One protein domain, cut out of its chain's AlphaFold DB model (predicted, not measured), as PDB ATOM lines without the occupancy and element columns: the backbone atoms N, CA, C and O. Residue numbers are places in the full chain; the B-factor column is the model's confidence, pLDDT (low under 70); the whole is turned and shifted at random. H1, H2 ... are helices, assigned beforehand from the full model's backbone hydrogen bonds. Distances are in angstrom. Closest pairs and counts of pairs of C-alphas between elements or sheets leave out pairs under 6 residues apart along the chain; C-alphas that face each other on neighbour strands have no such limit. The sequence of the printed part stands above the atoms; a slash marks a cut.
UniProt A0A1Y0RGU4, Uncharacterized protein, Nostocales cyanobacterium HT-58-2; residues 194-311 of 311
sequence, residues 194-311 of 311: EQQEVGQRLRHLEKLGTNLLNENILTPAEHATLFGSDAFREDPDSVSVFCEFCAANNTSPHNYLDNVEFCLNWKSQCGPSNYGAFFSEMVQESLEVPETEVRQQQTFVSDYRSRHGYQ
ATOM      1  N   GLU A 194     183.269 134.237 111.889       74.88
ATOM      2  CA  GLU A 194     183.486 133.269 112.972       74.88
ATOM      3  C   GLU A 194     184.801 132.502 112.761       74.88
ATOM      4  O   GLU A 194     185.637 132.414 113.660       74.88
ATOM      5  N   GLN A 195     185.064 132.030 111.537       77.06
ATOM      6  CA  GLN A 195     186.346 131.413 111.187       77.06
ATOM      7  C   GLN A 195     187.517 132.389 111.355       77.06
ATOM      8  O   GLN A 195     188.579 132.007 111.849       77.06
ATOM      9  N   GLN A 196     187.351 133.660 110.989       78.56
ATOM     10  CA  GLN A 196     188.395 134.665 111.162       78.56
ATOM     11  C   GLN A 196     188.705 134.903 112.646       78.56
ATOM     12  O   GLN A 196     189.883 134.962 113.010       78.56
ATOM     13  N   GLU A 197     187.688 134.989 113.503       80.56
ATOM     14  CA  GLU A 197     187.839 135.135 114.952       80.56
ATOM     15  C   GLU A 197     188.521 133.907 115.574       80.56
ATOM     16  O   GLU A 197     189.536 134.035 116.269       80.56
ATOM     17  N   VAL A 198     188.035 132.703 115.250       82.31
ATOM     18  CA  VAL A 198     188.629 131.427 115.675       82.31
ATOM     19  C   VAL A 198     190.091 131.347 115.232       82.31
ATOM     20  O   VAL A 198     190.966 131.001 116.027       82.31
ATOM     21  N   GLY A 199     190.394 131.741 113.994       81.31
ATOM     22  CA  GLY A 199     191.752 131.762 113.454       81.31
ATOM     23  C   GLY A 199     192.668 132.803 114.104       81.31
ATOM     24  O   GLY A 199     193.880 132.586 114.202       81.31
ATOM     25  N   GLN A 200     192.134 133.940 114.556       81.81
ATOM     26  CA  GLN A 200     192.895 134.922 115.334       81.81
ATOM     27  C   GLN A 200     193.192 134.402 116.747       81.81
ATOM     28  O   GLN A 200     194.351 134.448 117.171       81.81
ATOM     29  N   ARG A 201     192.193 133.846 117.449       83.38
ATOM     30  CA  ARG A 201     192.392 133.239 118.780       83.38
ATOM     31  C   ARG A 201     193.363 132.068 118.729       83.38
ATOM     32  O   ARG A 201     194.262 132.004 119.563       83.38
ATOM     33  N   LEU A 202     193.241 131.184 117.740       83.19
ATOM     34  CA  LEU A 202     194.142 130.044 117.577       83.19
ATOM     35  C   LEU A 202     195.602 130.503 117.428       83.19
ATOM     36  O   LEU A 202     196.467 130.018 118.152       83.19
ATOM     37  N   ARG A 203     195.869 131.500 116.569       81.31
ATOM     38  CA  ARG A 203     197.213 132.089 116.398       81.31
ATOM     39  C   ARG A 203     197.731 132.763 117.667       81.31
ATOM     40  O   ARG A 203     198.916 132.667 117.983       81.31
ATOM     41  N   HIS A 204     196.861 133.442 118.413       84.44
ATOM     42  CA  HIS A 204     197.234 134.049 119.688       84.44
ATOM     43  C   HIS A 204     197.655 132.991 120.722       84.44
ATOM     44  O   HIS A 204     198.733 133.100 121.313       84.44
ATOM     45  N   LEU A 205     196.837 131.951 120.908       83.25
ATOM     46  CA  LEU A 205     197.114 130.871 121.855       83.25
ATOM     47  C   LEU A 205     198.330 130.040 121.439       83.25
ATOM     48  O   LEU A 205     199.104 129.636 122.300       83.25
ATOM     49  N   GLU A 206     198.554 129.834 120.144       82.25
ATOM     50  CA  GLU A 206     199.733 129.139 119.618       82.25
ATOM     51  C   GLU A 206     201.025 129.925 119.879       82.25
ATOM     52  O   GLU A 206     202.015 129.354 120.346       82.25
ATOM     53  N   LYS A 207     201.009 131.252 119.706       84.25
ATOM     54  CA  LYS A 207     202.134 132.113 120.101       84.25
ATOM     55  C   LYS A 207     202.420 132.000 121.599       84.25
ATOM     56  O   LYS A 207     203.580 131.932 122.008       84.25
ATOM     57  N   LEU A 208     201.370 131.947 122.417       84.19
ATOM     58  CA  LEU A 208     201.480 131.784 123.866       84.19
ATOM     59  C   LEU A 208     202.043 130.397 124.226       84.19
ATOM     60  O   LEU A 208     202.992 130.301 125.003       84.19
ATOM     61  N   GLY A 209     201.546 129.334 123.595       82.94
ATOM     62  CA  GLY A 209     202.055 127.970 123.737       82.94
ATOM     63  C   GLY A 209     203.516 127.828 123.308       82.94
ATOM     64  O   GLY A 209     204.296 127.181 124.004       82.94
ATOM     65  N   THR A 210     203.916 128.493 122.223       82.62
ATOM     66  CA  THR A 210     205.301 128.518 121.729       82.62
ATOM     67  C   THR A 210     206.234 129.243 122.690       82.62
ATOM     68  O   THR A 210     207.340 128.771 122.945       82.62
ATOM     69  N   ASN A 211     205.797 130.364 123.268       84.75
ATOM     70  CA  ASN A 211     206.566 131.055 124.302       84.75
ATOM     71  C   ASN A 211     206.787 130.146 125.514       84.75
ATOM     72  O   ASN A 211     207.920 129.970 125.951       84.75
ATOM     73  N   LEU A 212     205.733 129.485 125.992       81.75
ATOM     74  CA  LEU A 212     205.824 128.542 127.106       81.75
ATOM     75  C   LEU A 212     206.659 127.293 126.769       81.75
ATOM     76  O   LEU A 212     207.289 126.721 127.657       81.75
ATOM     77  N   LEU A 213     206.694 126.859 125.507       82.88
ATOM     78  CA  LEU A 213     207.594 125.803 125.034       82.88
ATOM     79  C   LEU A 213     209.060 126.266 125.099       82.88
ATOM     80  O   LEU A 213     209.906 125.546 125.623       82.88
ATOM     81  N   ASN A 214     209.351 127.482 124.625       82.88
ATOM     82  CA  ASN A 214     210.690 128.083 124.664       82.88
ATOM     83  C   ASN A 214     211.178 128.337 126.099       82.88
ATOM     84  O   ASN A 214     212.369 128.225 126.381       82.88
ATOM     85  N   GLU A 215     210.260 128.645 127.015       79.38
ATOM     86  CA  GLU A 215     210.530 128.805 128.448       79.38
ATOM     87  C   GLU A 215     210.647 127.464 129.198       79.38
ATOM     88  O   GLU A 215     210.816 127.447 130.417       79.38
ATOM     89  N   ASN A 216     210.581 126.324 128.492       74.19
ATOM     90  CA  ASN A 216     210.570 124.969 129.059       74.19
ATOM     91  C   ASN A 216     209.410 124.709 130.042       74.19
ATOM     92  O   ASN A 216     209.468 123.793 130.872       74.19
ATOM     93  N   ILE A 217     208.340 125.501 129.950       77.44
ATOM     94  CA  ILE A 217     207.131 125.348 130.760       77.44
ATOM     95  C   ILE A 217     206.266 124.203 130.233       77.44
ATOM     96  O   ILE A 217     205.832 123.328 130.995       77.44
ATOM     97  N   LEU A 218     206.081 124.186 128.916       76.94
ATOM     98  CA  LEU A 218     205.402 123.133 128.171       76.94
ATOM     99  C   LEU A 218     206.410 122.164 127.556       76.94
ATOM    100  O   LEU A 218     207.476 122.562 127.095       76.94
ATOM    101  N   THR A 219     206.065 120.878 127.520       79.06
ATOM    102  CA  THR A 219     206.817 119.897 126.728       79.06
ATOM    103  C   THR A 219     206.346 119.891 125.269       79.06
ATOM    104  O   THR A 219     205.179 120.186 125.003       79.06
ATOM    105  N   PRO A 220     207.195 119.473 124.306       78.81
ATOM    106  CA  PRO A 220     206.781 119.334 122.907       78.81
ATOM    107  C   PRO A 220     205.567 118.412 122.719       78.81
ATOM    108  O   PRO A 220     204.726 118.658 121.863       78.81
ATOM    109  N   ALA A 221     205.447 117.369 123.548       75.75
ATOM    110  CA  ALA A 221     204.316 116.444 123.512       75.75
ATOM    111  C   ALA A 221     203.011 117.094 124.002       75.75
ATOM    112  O   ALA A 221     201.958 116.882 123.404       75.75
ATOM    113  N   GLU A 222     203.066 117.901 125.065       76.75
ATOM    114  CA  GLU A 222     201.903 118.648 125.561       76.75
ATOM    115  C   GLU A 222     201.483 119.735 124.572       76.75
ATOM    116  O   GLU A 222     200.298 119.866 124.283       76.75
ATOM    117  N   HIS A 223     202.452 120.450 123.994       79.31
ATOM    118  CA  HIS A 223     202.202 121.417 122.929       79.31
ATOM    119  C   HIS A 223     201.502 120.755 121.729       79.31
ATOM    120  O   HIS A 223     200.444 121.206 121.301       79.31
ATOM    121  N   ALA A 224     202.023 119.624 121.245       75.94
ATOM    122  CA  ALA A 224     201.408 118.872 120.151       75.94
ATOM    123  C   ALA A 224     200.005 118.336 120.498       75.94
ATOM    124  O   ALA A 224     199.151 118.238 119.623       75.94
ATOM    125  N   THR A 225     199.745 118.003 121.765       79.06
ATOM    126  CA  THR A 225     198.428 117.512 122.210       79.06
ATOM    127  C   THR A 225     197.386 118.629 122.260       79.06
ATOM    128  O   THR A 225     196.239 118.399 121.892       79.06
ATOM    129  N   LEU A 226     197.778 119.827 122.706       78.06
ATOM    130  CA  LEU A 226     196.884 120.986 122.807       78.06
ATOM    131  C   LEU A 226     196.522 121.569 121.443       78.06
ATOM    132  O   LEU A 226     195.411 122.056 121.266       78.06
ATOM    133  N   PHE A 227     197.454 121.516 120.493       76.25
ATOM    134  CA  PHE A 227     197.251 122.087 119.168       76.25
ATOM    135  C   PHE A 227     196.999 121.042 118.085       76.25
ATOM    136  O   PHE A 227     196.799 121.429 116.955       76.25
ATOM    137  N   GLY A 228     196.964 119.738 118.376       64.50
ATOM    138  CA  GLY A 228     196.455 118.690 117.476       64.50
ATOM    139  C   GLY A 228     197.270 118.382 116.204       64.50
ATOM    140  O   GLY A 228     197.217 117.249 115.733       64.50
ATOM    141  N   SER A 229     198.042 119.326 115.649       60.69
ATOM    142  CA  SER A 229     199.059 119.123 114.603       60.69
ATOM    143  C   SER A 229     199.887 120.401 114.374       60.69
ATOM    144  O   SER A 229     199.382 121.505 114.541       60.69
ATOM    145  N   ASP A 230     201.138 120.288 113.918       58.00
ATOM    146  CA  ASP A 230     201.955 121.460 113.540       58.00
ATOM    147  C   ASP A 230     201.428 122.195 112.284       58.00
ATOM    148  O   ASP A 230     201.880 123.297 111.975       58.00
ATOM    149  N   ALA A 231     200.459 121.610 111.567       52.75
ATOM    150  CA  ALA A 231     199.917 122.137 110.314       52.75
ATOM    151  C   ALA A 231     199.042 123.393 110.494       52.75
ATOM    152  O   ALA A 231     198.787 124.103 109.525       52.75
ATOM    153  N   PHE A 232     198.635 123.717 111.727       60.69
ATOM    154  CA  PHE A 232     197.860 124.928 112.031       60.69
ATOM    155  C   PHE A 232     198.656 126.236 111.938       60.69
ATOM    156  O   PHE A 232     198.087 127.321 112.017       60.69
ATOM    157  N   ARG A 233     199.981 126.145 111.786       53.03
ATOM    158  CA  ARG A 233     200.894 127.289 111.878       53.03
ATOM    159  C   ARG A 233     201.063 128.084 110.587       53.03
ATOM    160  O   ARG A 233     201.395 129.263 110.663       53.03
ATOM    161  N   GLU A 234     200.893 127.460 109.422       53.50
ATOM    162  CA  GLU A 234     201.434 128.013 108.168       53.50
ATOM    163  C   GLU A 234     200.397 128.255 107.060       53.50
ATOM    164  O   GLU A 234     200.718 128.952 106.100       53.50
ATOM    165  N   ASP A 235     199.155 127.770 107.198       53.41
ATOM    166  CA  ASP A 235     198.163 127.801 106.112       53.41
ATOM    167  C   ASP A 235     196.868 128.555 106.503       53.41
ATOM    168  O   ASP A 235     196.298 128.265 107.561       53.41
ATOM    169  N   PRO A 236     196.351 129.506 105.697       53.06
ATOM    170  CA  PRO A 236     195.028 130.112 105.902       53.06
ATOM    171  C   PRO A 236     193.873 129.095 105.894       53.06
ATOM    172  O   PRO A 236     192.884 129.312 106.591       53.06
ATOM    173  N   ASP A 237     194.031 127.954 105.216       60.06
ATOM    174  CA  ASP A 237     193.072 126.837 105.249       60.06
ATOM    175  C   ASP A 237     193.138 126.016 106.547       60.06
ATOM    176  O   ASP A 237     192.330 125.122 106.778       60.06
ATOM    177  N   SER A 238     194.073 126.298 107.451       68.06
ATOM    178  CA  SER A 238     194.233 125.490 108.659       68.06
ATOM    179  C   SER A 238     193.124 125.693 109.702       68.06
ATOM    180  O   SER A 238     192.858 124.807 110.516       68.06
ATOM    181  N   VAL A 239     192.411 126.823 109.637       74.06
ATOM    182  CA  VAL A 239     191.239 127.104 110.477       74.06
ATOM    183  C   VAL A 239     190.080 126.168 110.137       74.06
ATOM    184  O   VAL A 239     189.409 125.681 111.045       74.06
ATOM    185  N   SER A 240     189.867 125.856 108.854       75.12
ATOM    186  CA  SER A 240     188.803 124.934 108.446       75.12
ATOM    187  C   SER A 240     189.089 123.517 108.956       75.12
ATOM    188  O   SER A 240     188.217 122.900 109.561       75.12
ATOM    189  N   VAL A 241     190.342 123.059 108.857       76.38
ATOM    190  CA  VAL A 241     190.806 121.775 109.418       76.38
ATOM    191  C   VAL A 241     190.639 121.727 110.942       76.38
ATOM    192  O   VAL A 241     190.272 120.690 111.500       76.38
ATOM    193  N   PHE A 242     190.881 122.841 111.636       79.62
ATOM    194  CA  PHE A 242     190.662 122.943 113.079       79.62
ATOM    195  C   PHE A 242     189.171 122.833 113.425       79.62
ATOM    196  O   PHE A 242     188.792 122.054 114.301       79.62
ATOM    197  N   CYS A 243     188.309 123.540 112.694       79.38
ATOM    198  CA  CYS A 243     186.861 123.450 112.861       79.38
ATOM    199  C   CYS A 243     186.332 122.033 112.571       79.38
ATOM    200  O   CYS A 243     185.507 121.525 113.330       79.38
ATOM    201  N   GLU A 244     186.848 121.353 111.543       80.81
ATOM    202  CA  GLU A 244     186.532 119.948 111.251       80.81
ATOM    203  C   GLU A 244     186.977 119.005 112.377       80.81
ATOM    204  O   GLU A 244     186.234 118.101 112.765       80.81
ATOM    205  N   PHE A 245     188.163 119.231 112.951       80.75
ATOM    206  CA  PHE A 245     188.645 118.482 114.112       80.75
ATOM    207  C   PHE A 245     187.731 118.672 115.331       80.75
ATOM    208  O   PHE A 245     187.394 117.701 116.016       80.75
ATOM    209  N   CYS A 246     187.288 119.899 115.596       81.75
ATOM    210  CA  CYS A 246     186.339 120.207 116.664       81.75
ATOM    211  C   CYS A 246     184.977 119.530 116.422       81.75
ATOM    212  O   CYS A 246     184.450 118.865 117.324       81.75
ATOM    213  N   ALA A 247     184.464 119.589 115.188       81.06
ATOM    214  CA  ALA A 247     183.226 118.927 114.782       81.06
ATOM    215  C   ALA A 247     183.305 117.397 114.941       81.06
ATOM    216  O   ALA A 247     182.391 116.785 115.492       81.06
ATOM    217  N   ALA A 248     184.424 116.775 114.555       83.19
ATOM    218  CA  ALA A 248     184.654 115.337 114.726       83.19
ATOM    219  C   ALA A 248     184.652 114.896 116.203       83.19
ATOM    220  O   ALA A 248     184.322 113.749 116.511       83.19
ATOM    221  N   ASN A 249     184.988 115.807 117.119       77.94
ATOM    222  CA  ASN A 249     185.001 115.580 118.563       77.94
ATOM    223  C   ASN A 249     183.742 116.112 119.277       77.94
ATOM    224  O   ASN A 249     183.736 116.194 120.507       77.94
ATOM    225  N   ASN A 250     182.679 116.473 118.544       81.62
ATOM    226  CA  ASN A 250     181.440 117.056 119.088       81.62
ATOM    227  C   ASN A 250     181.688 118.238 120.046       81.62
ATOM    228  O   ASN A 250     180.996 118.390 121.053       81.62
ATOM    229  N   THR A 251     182.702 119.055 119.766       81.19
ATOM    230  CA  THR A 251     183.077 120.196 120.606       81.19
ATOM    231  C   THR A 251     183.050 121.464 119.762       81.19
ATOM    232  O   THR A 251     183.532 121.459 118.636       81.19
ATOM    233  N   SER A 252     182.490 122.555 120.292       84.50
ATOM    234  CA  SER A 252     182.557 123.859 119.618       84.50
ATOM    235  C   SER A 252     184.014 124.356 119.561       84.50
ATOM    236  O   SER A 252     184.717 124.223 120.571       84.50
ATOM    237  N   PRO A 253     184.474 124.945 118.438       83.69
ATOM    238  CA  PRO A 253     185.804 125.547 118.326       83.69
ATOM    239  C   PRO A 253     186.118 126.531 119.460       83.69
ATOM    240  O   PRO A 253     187.192 126.454 120.053       83.69
ATOM    241  N   HIS A 254     185.157 127.381 119.839       83.94
ATOM    242  CA  HIS A 254     185.310 128.329 120.947       83.94
ATOM    243  C   HIS A 254     185.536 127.611 122.281       83.94
ATOM    244  O   HIS A 254     186.507 127.896 122.975       83.94
ATOM    245  N   ASN A 255     184.719 126.600 122.589       82.38
ATOM    246  CA  ASN A 255     184.869 125.815 123.819       82.38
ATOM    247  C   ASN A 255     186.205 125.057 123.859       82.38
ATOM    248  O   ASN A 255     186.782 124.859 124.928       82.38
ATOM    249  N   TYR A 256     186.706 124.591 122.712       84.31
ATOM    250  CA  TYR A 256     188.022 123.960 122.645       84.31
ATOM    251  C   TYR A 256     189.134 124.979 122.922       84.31
ATOM    252  O   TYR A 256     190.011 124.710 123.741       84.31
ATOM    253  N   LEU A 257     189.067 126.164 122.306       85.12
ATOM    254  CA  LEU A 257     190.028 127.248 122.526       85.12
ATOM    255  C   LEU A 257     190.017 127.747 123.977       85.12
ATOM    256  O   LEU A 257     191.089 127.942 124.539       85.12
ATOM    257  N   ASP A 258     188.849 127.856 124.615       81.88
ATOM    258  CA  ASP A 258     188.733 128.202 126.039       81.88
ATOM    259  C   ASP A 258     189.442 127.169 126.928       81.88
ATOM    260  O   ASP A 258     190.150 127.515 127.877       81.88
ATOM    261  N   ASN A 259     189.302 125.880 126.605       78.00
ATOM    262  CA  ASN A 259     189.990 124.810 127.326       78.00
ATOM    263  C   ASN A 259     191.509 124.850 127.107       78.00
ATOM    264  O   ASN A 259     192.269 124.631 128.055       78.00
ATOM    265  N   VAL A 260     191.960 125.133 125.881       81.81
ATOM    266  CA  VAL A 260     193.386 125.322 125.574       81.81
ATOM    267  C   VAL A 260     193.934 126.511 126.358       81.81
ATOM    268  O   VAL A 260     194.935 126.365 127.054       81.81
ATOM    269  N   GLU A 261     193.255 127.653 126.321       85.06
ATOM    270  CA  GLU A 261     193.617 128.858 127.065       85.06
ATOM    271  C   GLU A 261     193.707 128.591 128.570       85.06
ATOM    272  O   GLU A 261     194.714 128.916 129.205       85.06
ATOM    273  N   PHE A 262     192.707 127.912 129.140       79.94
ATOM    274  CA  PHE A 262     192.733 127.480 130.534       79.94
ATOM    275  C   PHE A 262     193.960 126.609 130.837       79.94
ATOM    276  O   PHE A 262     194.651 126.842 131.830       79.94
ATOM    277  N   CYS A 263     194.275 125.637 129.977       77.56
ATOM    278  CA  CYS A 263     195.429 124.756 130.159       77.56
ATOM    279  C   CYS A 263     196.760 125.516 130.088       77.56
ATOM    280  O   CYS A 263     197.639 125.278 130.920       77.56
ATOM    281  N   LEU A 264     196.917 126.435 129.132       81.25
ATOM    282  CA  LEU A 264     198.119 127.260 128.995       81.25
ATOM    283  C   LEU A 264     198.301 128.183 130.207       81.25
ATOM    284  O   LEU A 264     199.393 128.245 130.776       81.25
ATOM    285  N   ASN A 265     197.226 128.835 130.654       82.00
ATOM    286  CA  ASN A 265     197.238 129.709 131.827       82.00
ATOM    287  C   ASN A 265     197.544 128.932 133.111       82.00
ATOM    288  O   ASN A 265     198.369 129.360 133.921       82.00
ATOM    289  N   TRP A 266     196.944 127.754 133.275       76.19
ATOM    290  CA  TRP A 266     197.242 126.858 134.388       76.19
ATOM    291  C   TRP A 266     198.716 126.428 134.393       76.19
ATOM    292  O   TRP A 266     199.376 126.459 135.433       76.19
ATOM    293  N   LYS A 267     199.264 126.058 133.228       77.88
ATOM    294  CA  LYS A 267     200.670 125.650 133.084       77.88
ATOM    295  C   LYS A 267     201.645 126.791 133.357       77.88
ATOM    296  O   LYS A 267     202.614 126.577 134.077       77.88
ATOM    297  N   SER A 268     201.353 127.992 132.863       80.69
ATOM    298  CA  SER A 268     202.106 129.213 133.169       80.69
ATOM    299  C   SER A 268     202.232 129.443 134.683       80.69
ATOM    300  O   SER A 268     203.322 129.699 135.189       80.69
ATOM    301  N   GLN A 269     201.146 129.237 135.438       77.19
ATOM    302  CA  GLN A 269     201.146 129.397 136.898       77.19
ATOM    303  C   GLN A 269     201.867 128.267 137.648       77.19
ATOM    304  O   GLN A 269     202.439 128.501 138.714       77.19
ATOM    305  N   CYS A 270     201.841 127.039 137.125       69.56
ATOM    306  CA  CYS A 270     202.465 125.877 137.767       69.56
ATOM    307  C   CYS A 270     203.983 125.780 137.529       69.56
ATOM    308  O   CYS A 270     204.669 125.044 138.247       69.56
ATOM    309  N   GLY A 271     204.511 126.508 136.542       64.38
ATOM    310  CA  GLY A 271     205.922 126.469 136.168       64.38
ATOM    311  C   GLY A 271     206.311 125.219 135.357       64.38
ATOM    312  O   GLY A 271     205.442 124.512 134.841       64.38
ATOM    313  N   PRO A 272     207.621 124.934 135.217       65.94
ATOM    314  CA  PRO A 272     208.133 123.923 134.298       65.94
ATOM    315  C   PRO A 272     207.565 122.527 134.499       65.94
ATOM    316  O   PRO A 272     207.790 121.896 135.523       65.94
ATOM    317  N   SER A 273     206.903 121.975 133.483       62.72
ATOM    318  CA  SER A 273     206.451 120.575 133.522       62.72
ATOM    319  C   SER A 273     207.631 119.597 133.448       62.72
ATOM    320  O   SER A 273     207.530 118.447 133.875       62.72
ATOM    321  N   ASN A 274     208.776 120.065 132.940       55.81
ATOM    322  CA  ASN A 274     209.980 119.276 132.723       55.81
ATOM    323  C   ASN A 274     211.095 119.611 133.725       55.81
ATOM    324  O   ASN A 274     212.238 119.875 133.343       55.81
ATOM    325  N   TYR A 275     210.787 119.559 135.026       52.66
ATOM    326  CA  TYR A 275     211.808 119.677 136.075       52.66
ATOM    327  C   TYR A 275     212.986 118.707 135.848       52.66
ATOM    328  O   TYR A 275     214.121 119.053 136.149       52.66
ATOM    329  N   GLY A 276     212.755 117.530 135.248       49.47
ATOM    330  CA  GLY A 276     213.807 116.566 134.898       49.47
ATOM    331  C   GLY A 276     214.857 117.095 133.910       49.47
ATOM    332  O   GLY A 276     216.045 116.855 134.117       49.47
ATOM    333  N   ALA A 277     214.454 117.857 132.886       47.81
ATOM    334  CA  ALA A 277     215.394 118.512 131.972       47.81
ATOM    335  C   ALA A 277     216.144 119.666 132.658       47.81
ATOM    336  O   ALA A 277     217.361 119.767 132.512       47.81
ATOM    337  N   PHE A 278     215.452 120.444 133.498       44.69
ATOM    338  CA  PHE A 278     216.048 121.529 134.289       44.69
ATOM    339  C   PHE A 278     217.103 121.014 135.288       44.69
ATOM    340  O   PHE A 278     218.176 121.600 135.434       44.69
ATOM    341  N   PHE A 279     216.850 119.867 135.929       44.94
ATOM    342  CA  PHE A 279     217.835 119.183 136.771       44.94
ATOM    343  C   PHE A 279     218.973 118.555 135.954       44.94
ATOM    344  O   PHE A 279     220.092 118.490 136.448       44.94
ATOM    345  N   SER A 280     218.737 118.125 134.710       46.62
ATOM    346  CA  SER A 280     219.805 117.587 133.852       46.62
ATOM    347  C   SER A 280     220.757 118.662 133.315       46.62
ATOM    348  O   SER A 280     221.943 118.392 133.156       46.62
ATOM    349  N   GLU A 281     220.268 119.887 133.095       46.69
ATOM    350  CA  GLU A 281     221.096 121.030 132.686       46.69
ATOM    351  C   GLU A 281     221.852 121.653 133.865       46.69
ATOM    352  O   GLU A 281     223.011 122.034 133.717       46.69
ATOM    353  N   MET A 282     221.245 121.707 135.060       44.72
ATOM    354  CA  MET A 282     221.928 122.200 136.264       44.72
ATOM    355  C   MET A 282     222.909 121.194 136.887       44.72
ATOM    356  O   MET A 282     223.747 121.589 137.696       44.72
ATOM    357  N   VAL A 283     222.862 119.916 136.504       45.22
ATOM    358  CA  VAL A 283     223.810 118.880 136.951       45.22
ATOM    359  C   VAL A 283     224.795 118.564 135.819       45.22
ATOM    360  O   VAL A 283     224.881 117.450 135.314       45.22
ATOM    361  N   GLN A 284     225.572 119.572 135.420       43.47
ATOM    362  CA  GLN A 284     226.850 119.374 134.722       43.47
ATOM    363  C   GLN A 284     228.054 119.441 135.673       43.47
ATOM    364  O   GLN A 284     229.198 119.495 135.229       43.47
ATOM    365  N   GLU A 285     227.840 119.375 136.986       44.44
ATOM    366  CA  GLU A 285     228.903 118.925 137.877       44.44
ATOM    367  C   GLU A 285     228.939 117.401 137.816       44.44
ATOM    368  O   GLU A 285     228.088 116.711 138.382       44.44
ATOM    369  N   SER A 286     229.933 116.852 137.113       46.62
ATOM    370  CA  SER A 286     230.346 115.484 137.390       46.62
ATOM    371  C   SER A 286     230.690 115.438 138.874       46.62
ATOM    372  O   SER A 286     231.717 115.976 139.287       46.62
ATOM    373  N   LEU A 287     229.830 114.824 139.684       49.75
ATOM    374  CA  LEU A 287     230.228 114.355 140.999       49.75
ATOM    375  C   LEU A 287     231.388 113.391 140.749       49.75
ATOM    376  O   LEU A 287     231.175 112.233 140.387       49.75
ATOM    377  N   GLU A 288     232.618 113.892 140.870       50.06
ATOM    378  CA  GLU A 288     233.814 113.073 141.001       50.06
ATOM    379  C   GLU A 288     233.654 112.314 142.314       50.06
ATOM    380  O   GLU A 288     234.129 112.728 143.369       50.06
ATOM    381  N   VAL A 289     232.899 111.217 142.267       57.31
ATOM    382  CA  VAL A 289     232.852 110.263 143.361       57.31
ATOM    383  C   VAL A 289     234.295 109.789 143.522       57.31
ATOM    384  O   VAL A 289     234.840 109.217 142.571       57.31
ATOM    385  N   PRO A 290     234.946 110.039 144.672       62.19
ATOM    386  CA  PRO A 290     236.328 109.634 144.871       62.19
ATOM    387  C   PRO A 290     236.457 108.144 144.543       62.19
ATOM    388  O   PRO A 290     235.643 107.346 145.013       62.19
ATOM    389  N   GLU A 291     237.458 107.734 143.755       62.97
ATOM    390  CA  GLU A 291     237.609 106.331 143.307       62.97
ATOM    391  C   GLU A 291     237.556 105.316 144.467       62.97
ATOM    392  O   GLU A 291     237.190 104.149 144.295       62.97
ATOM    393  N   THR A 292     237.902 105.763 145.674       66.94
ATOM    394  CA  THR A 292     237.772 105.018 146.926       66.94
ATOM    395  C   THR A 292     236.335 104.630 147.271       66.94
ATOM    396  O   THR A 292     236.120 103.494 147.692       66.94
ATOM    397  N   GLU A 293     235.352 105.508 147.077       62.47
ATOM    398  CA  GLU A 293     233.940 105.216 147.362       62.47
ATOM    399  C   GLU A 293     233.341 104.278 146.313       62.47
ATOM    400  O   GLU A 293     232.640 103.327 146.667       62.47
ATOM    401  N   VAL A 294     233.709 104.449 145.038       68.50
ATOM    402  CA  VAL A 294     233.296 103.539 143.957       68.50
ATOM    403  C   VAL A 294     233.813 102.121 144.214       68.50
ATOM    404  O   VAL A 294     233.054 101.155 144.114       68.50
ATOM    405  N   ARG A 295     235.082 101.967 144.623       68.62
ATOM    406  CA  ARG A 295     235.637 100.649 144.986       68.62
ATOM    407  C   ARG A 295     234.958 100.044 146.210       68.62
ATOM    408  O   ARG A 295     234.719  98.836 146.229       68.62
ATOM    409  N   GLN A 296     234.637 100.845 147.224       71.62
ATOM    410  CA  GLN A 296     233.942 100.356 148.417       71.62
ATOM    411  C   GLN A 296     232.521  99.884 148.093       71.62
ATOM    412  O   GLN A 296     232.133  98.803 148.533       71.62
ATOM    413  N   GLN A 297     231.781 100.624 147.264       68.00
ATOM    414  CA  GLN A 297     230.448 100.222 146.813       68.00
ATOM    415  C   GLN A 297     230.491  98.971 145.931       68.00
ATOM    416  O   GLN A 297     229.698  98.055 146.140       68.00
ATOM    417  N   GLN A 298     231.445  98.869 145.001       73.19
ATOM    418  CA  GLN A 298     231.618  97.664 144.181       73.19
ATOM    419  C   GLN A 298     231.960  96.433 145.028       73.19
ATOM    420  O   GLN A 298     231.406  95.357 144.799       73.19
ATOM    421  N   THR A 299     232.816  96.595 146.040       76.25
ATOM    422  CA  THR A 299     233.165  95.511 146.974       76.25
ATOM    423  C   THR A 299     231.954  95.114 147.817       76.25
ATOM    424  O   THR A 299     231.658  93.931 147.940       76.25
ATOM    425  N   PHE A 300     231.192  96.088 148.324       77.31
ATOM    426  CA  PHE A 300     229.971  95.838 149.088       77.31
ATOM    427  C   PHE A 300     228.910  95.091 148.268       77.31
ATOM    428  O   PHE A 300     228.340  94.107 148.736       77.31
ATOM    429  N   VAL A 301     228.669  95.519 147.025       74.38
ATOM    430  CA  VAL A 301     227.709  94.867 146.121       74.38
ATOM    431  C   VAL A 301     228.186  93.467 145.735       74.38
ATOM    432  O   VAL A 301     227.378  92.538 145.700       74.38
ATOM    433  N   SER A 302     229.486  93.282 145.491       75.19
ATOM    434  CA  SER A 302     230.071  91.966 145.209       75.19
ATOM    435  C   SER A 302     229.932  91.011 146.401       75.19
ATOM    436  O   SER A 302     229.447  89.891 146.228       75.19
ATOM    437  N   ASP A 303     230.245  91.470 147.615       78.94
ATOM    438  CA  ASP A 303     230.099  90.697 148.851       78.94
ATOM    439  C   ASP A 303     228.637  90.345 149.136       78.94
ATOM    440  O   ASP A 303     228.327  89.216 149.521       78.94
ATOM    441  N   TYR A 304     227.717  91.287 148.921       75.00
ATOM    442  CA  TYR A 304     226.286  91.055 149.094       75.00
ATOM    443  C   TYR A 304     225.767  90.003 148.103       75.00
ATOM    444  O   TYR A 304     225.115  89.037 148.503       75.00
ATOM    445  N   ARG A 305     226.110  90.131 146.815       75.25
ATOM    446  CA  ARG A 305     225.720  89.159 145.781       75.25
ATOM    447  C   ARG A 305     226.297  87.773 146.061       75.25
ATOM    448  O   ARG A 305     225.560  86.790 145.987       75.25
ATOM    449  N   SER A 306     227.557  87.698 146.495       76.75
ATOM    450  CA  SER A 306     228.196  86.440 146.891       76.75
ATOM    451  C   SER A 306     227.535  85.797 148.113       76.75
ATOM    452  O   SER A 306     227.379  84.578 148.139       76.75
ATOM    453  N   ARG A 307     227.149  86.580 149.129       76.38
ATOM    454  CA  ARG A 307     226.496  86.061 150.346       76.38
ATOM    455  C   ARG A 307     225.083  85.552 150.092       76.38
ATOM    456  O   ARG A 307     224.641  84.637 150.779       76.38
ATOM    457  N   HIS A 308     224.393  86.127 149.113       70.06
ATOM    458  CA  HIS A 308     223.011  85.780 148.788       70.06
ATOM    459  C   HIS A 308     222.867  84.895 147.538       70.06
ATOM    460  O   HIS A 308     221.751  84.643 147.097       70.06
ATOM    461  N   GLY A 309     223.977  84.376 146.998       60.72
ATOM    462  CA  GLY A 309     223.963  83.397 145.906       60.72
ATOM    463  C   GLY A 309     223.531  83.960 144.549       60.72
ATOM    464  O   GLY A 309     223.182  83.191 143.657       60.72
ATOM    465  N   TYR A 310     223.558  85.283 144.381       54.06
ATOM    466  CA  TYR A 310     223.302  85.932 143.101       54.06
ATOM    467  C   TYR A 310     224.590  85.903 142.274       54.06
ATOM    468  O   TYR A 310     225.430  86.793 142.415       54.06
ATOM    469  N   GLN A 311     224.760  84.867 141.449       55.66
ATOM    470  CA  GLN A 311     225.741  84.890 140.356       55.66
ATOM    471  C   GLN A 311     225.194  85.718 139.194       55.66
ATOM    472  O   GLN A 311     224.027  85.488 138.809       55.66
TER     473      GLN A 311
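AT A GLANCE: This is residues 194 to 311 of the 311 residues of an uncharacterized protein of Nostocales cyanobacterium HT-58-2 (UniProt A0A1Y0RGU4). A cluster of five helices at one end trails off into a long, thin arm: H1 and H5 lie side by side, H2 folds back along the later part of H1, H4 crosses near the beginnings of H1 and H5, and little H3 sits by H4. From H5 the printed part runs out through the short helix H6 to H7, far from the cluster; residues 279 to 301 and 303 to 309 stand free. The printed part has 118 residues with seven named helices, H1 to H7 in order, and no named strand; its class is all helix. It is extended, with a radius of gyration of the C-alphas of 24.2 A, and spans 73 by 32 by 25 A, a length made by the arm.

HOW THE PARTS SIT: Begin with H1, residues 194 to 214. H2, residues 220 to 227, forms a helical hairpin with it, a shallow tilt of 13 degrees, opposite ways; residues 206 to 213 of H1 alone touch it, and the closest C-alphas, of Gly 209 and His 223, are 6.6 A apart. H4, residues 238 to 248, touches residues 195 to 199 of H1 alone, about perpendicular at 83 degrees; look at the closest C-alphas, Gly 199 and Val 239, 5.6 A apart. H3, residues 230 to 233, touches H4 only at the corner, where the closest C-alphas, of Phe 232 and Ser 238, are 5.0 A apart. H5, residues 253 to 270, touches H1 at a shallow tilt of 20 degrees, the same way, with the C-alphas of Leu 205 and Glu 261 closest at 6.6 A. Its residues 253 to 256 alone touch H4, about perpendicular at 81 degrees; the C-alphas of Cys 246 and Pro 253 are closest, at 5.6 A. H6, residues 275 to 282, and H7, residues 291 to 307, touch no helix. Every O i to N i+4 pair is within hydrogen-bond range in H1, H2, H4, H5, H6 and H7; H3 is too short for such a pair.

IN THESE COORDINATES: Find C-alpha 194 at (183.486, 133.269, 112.972); from there H1 runs 30.1 A to C-alpha 214. H2 measures 10.6 A, H3 6.2 A and H4 15.2 A. H5 starts at C-alpha 253, (185.804, 125.547, 118.326), and runs 25.6 A. H6 measures 10.4 A, and H7 runs 24.2 A to C-alpha 307 at (226.496, 86.061, 150.346).

THE WHOLE: The two C-alphas farthest apart, of Glu 194 and Arg 307, are 74.0 A apart. The printed part has no cut and no long link. Mean pLDDT of the printed part is 71.4; look for values under 70 at residues 228 to 238, 270 to 295, 297 and 309 to 311.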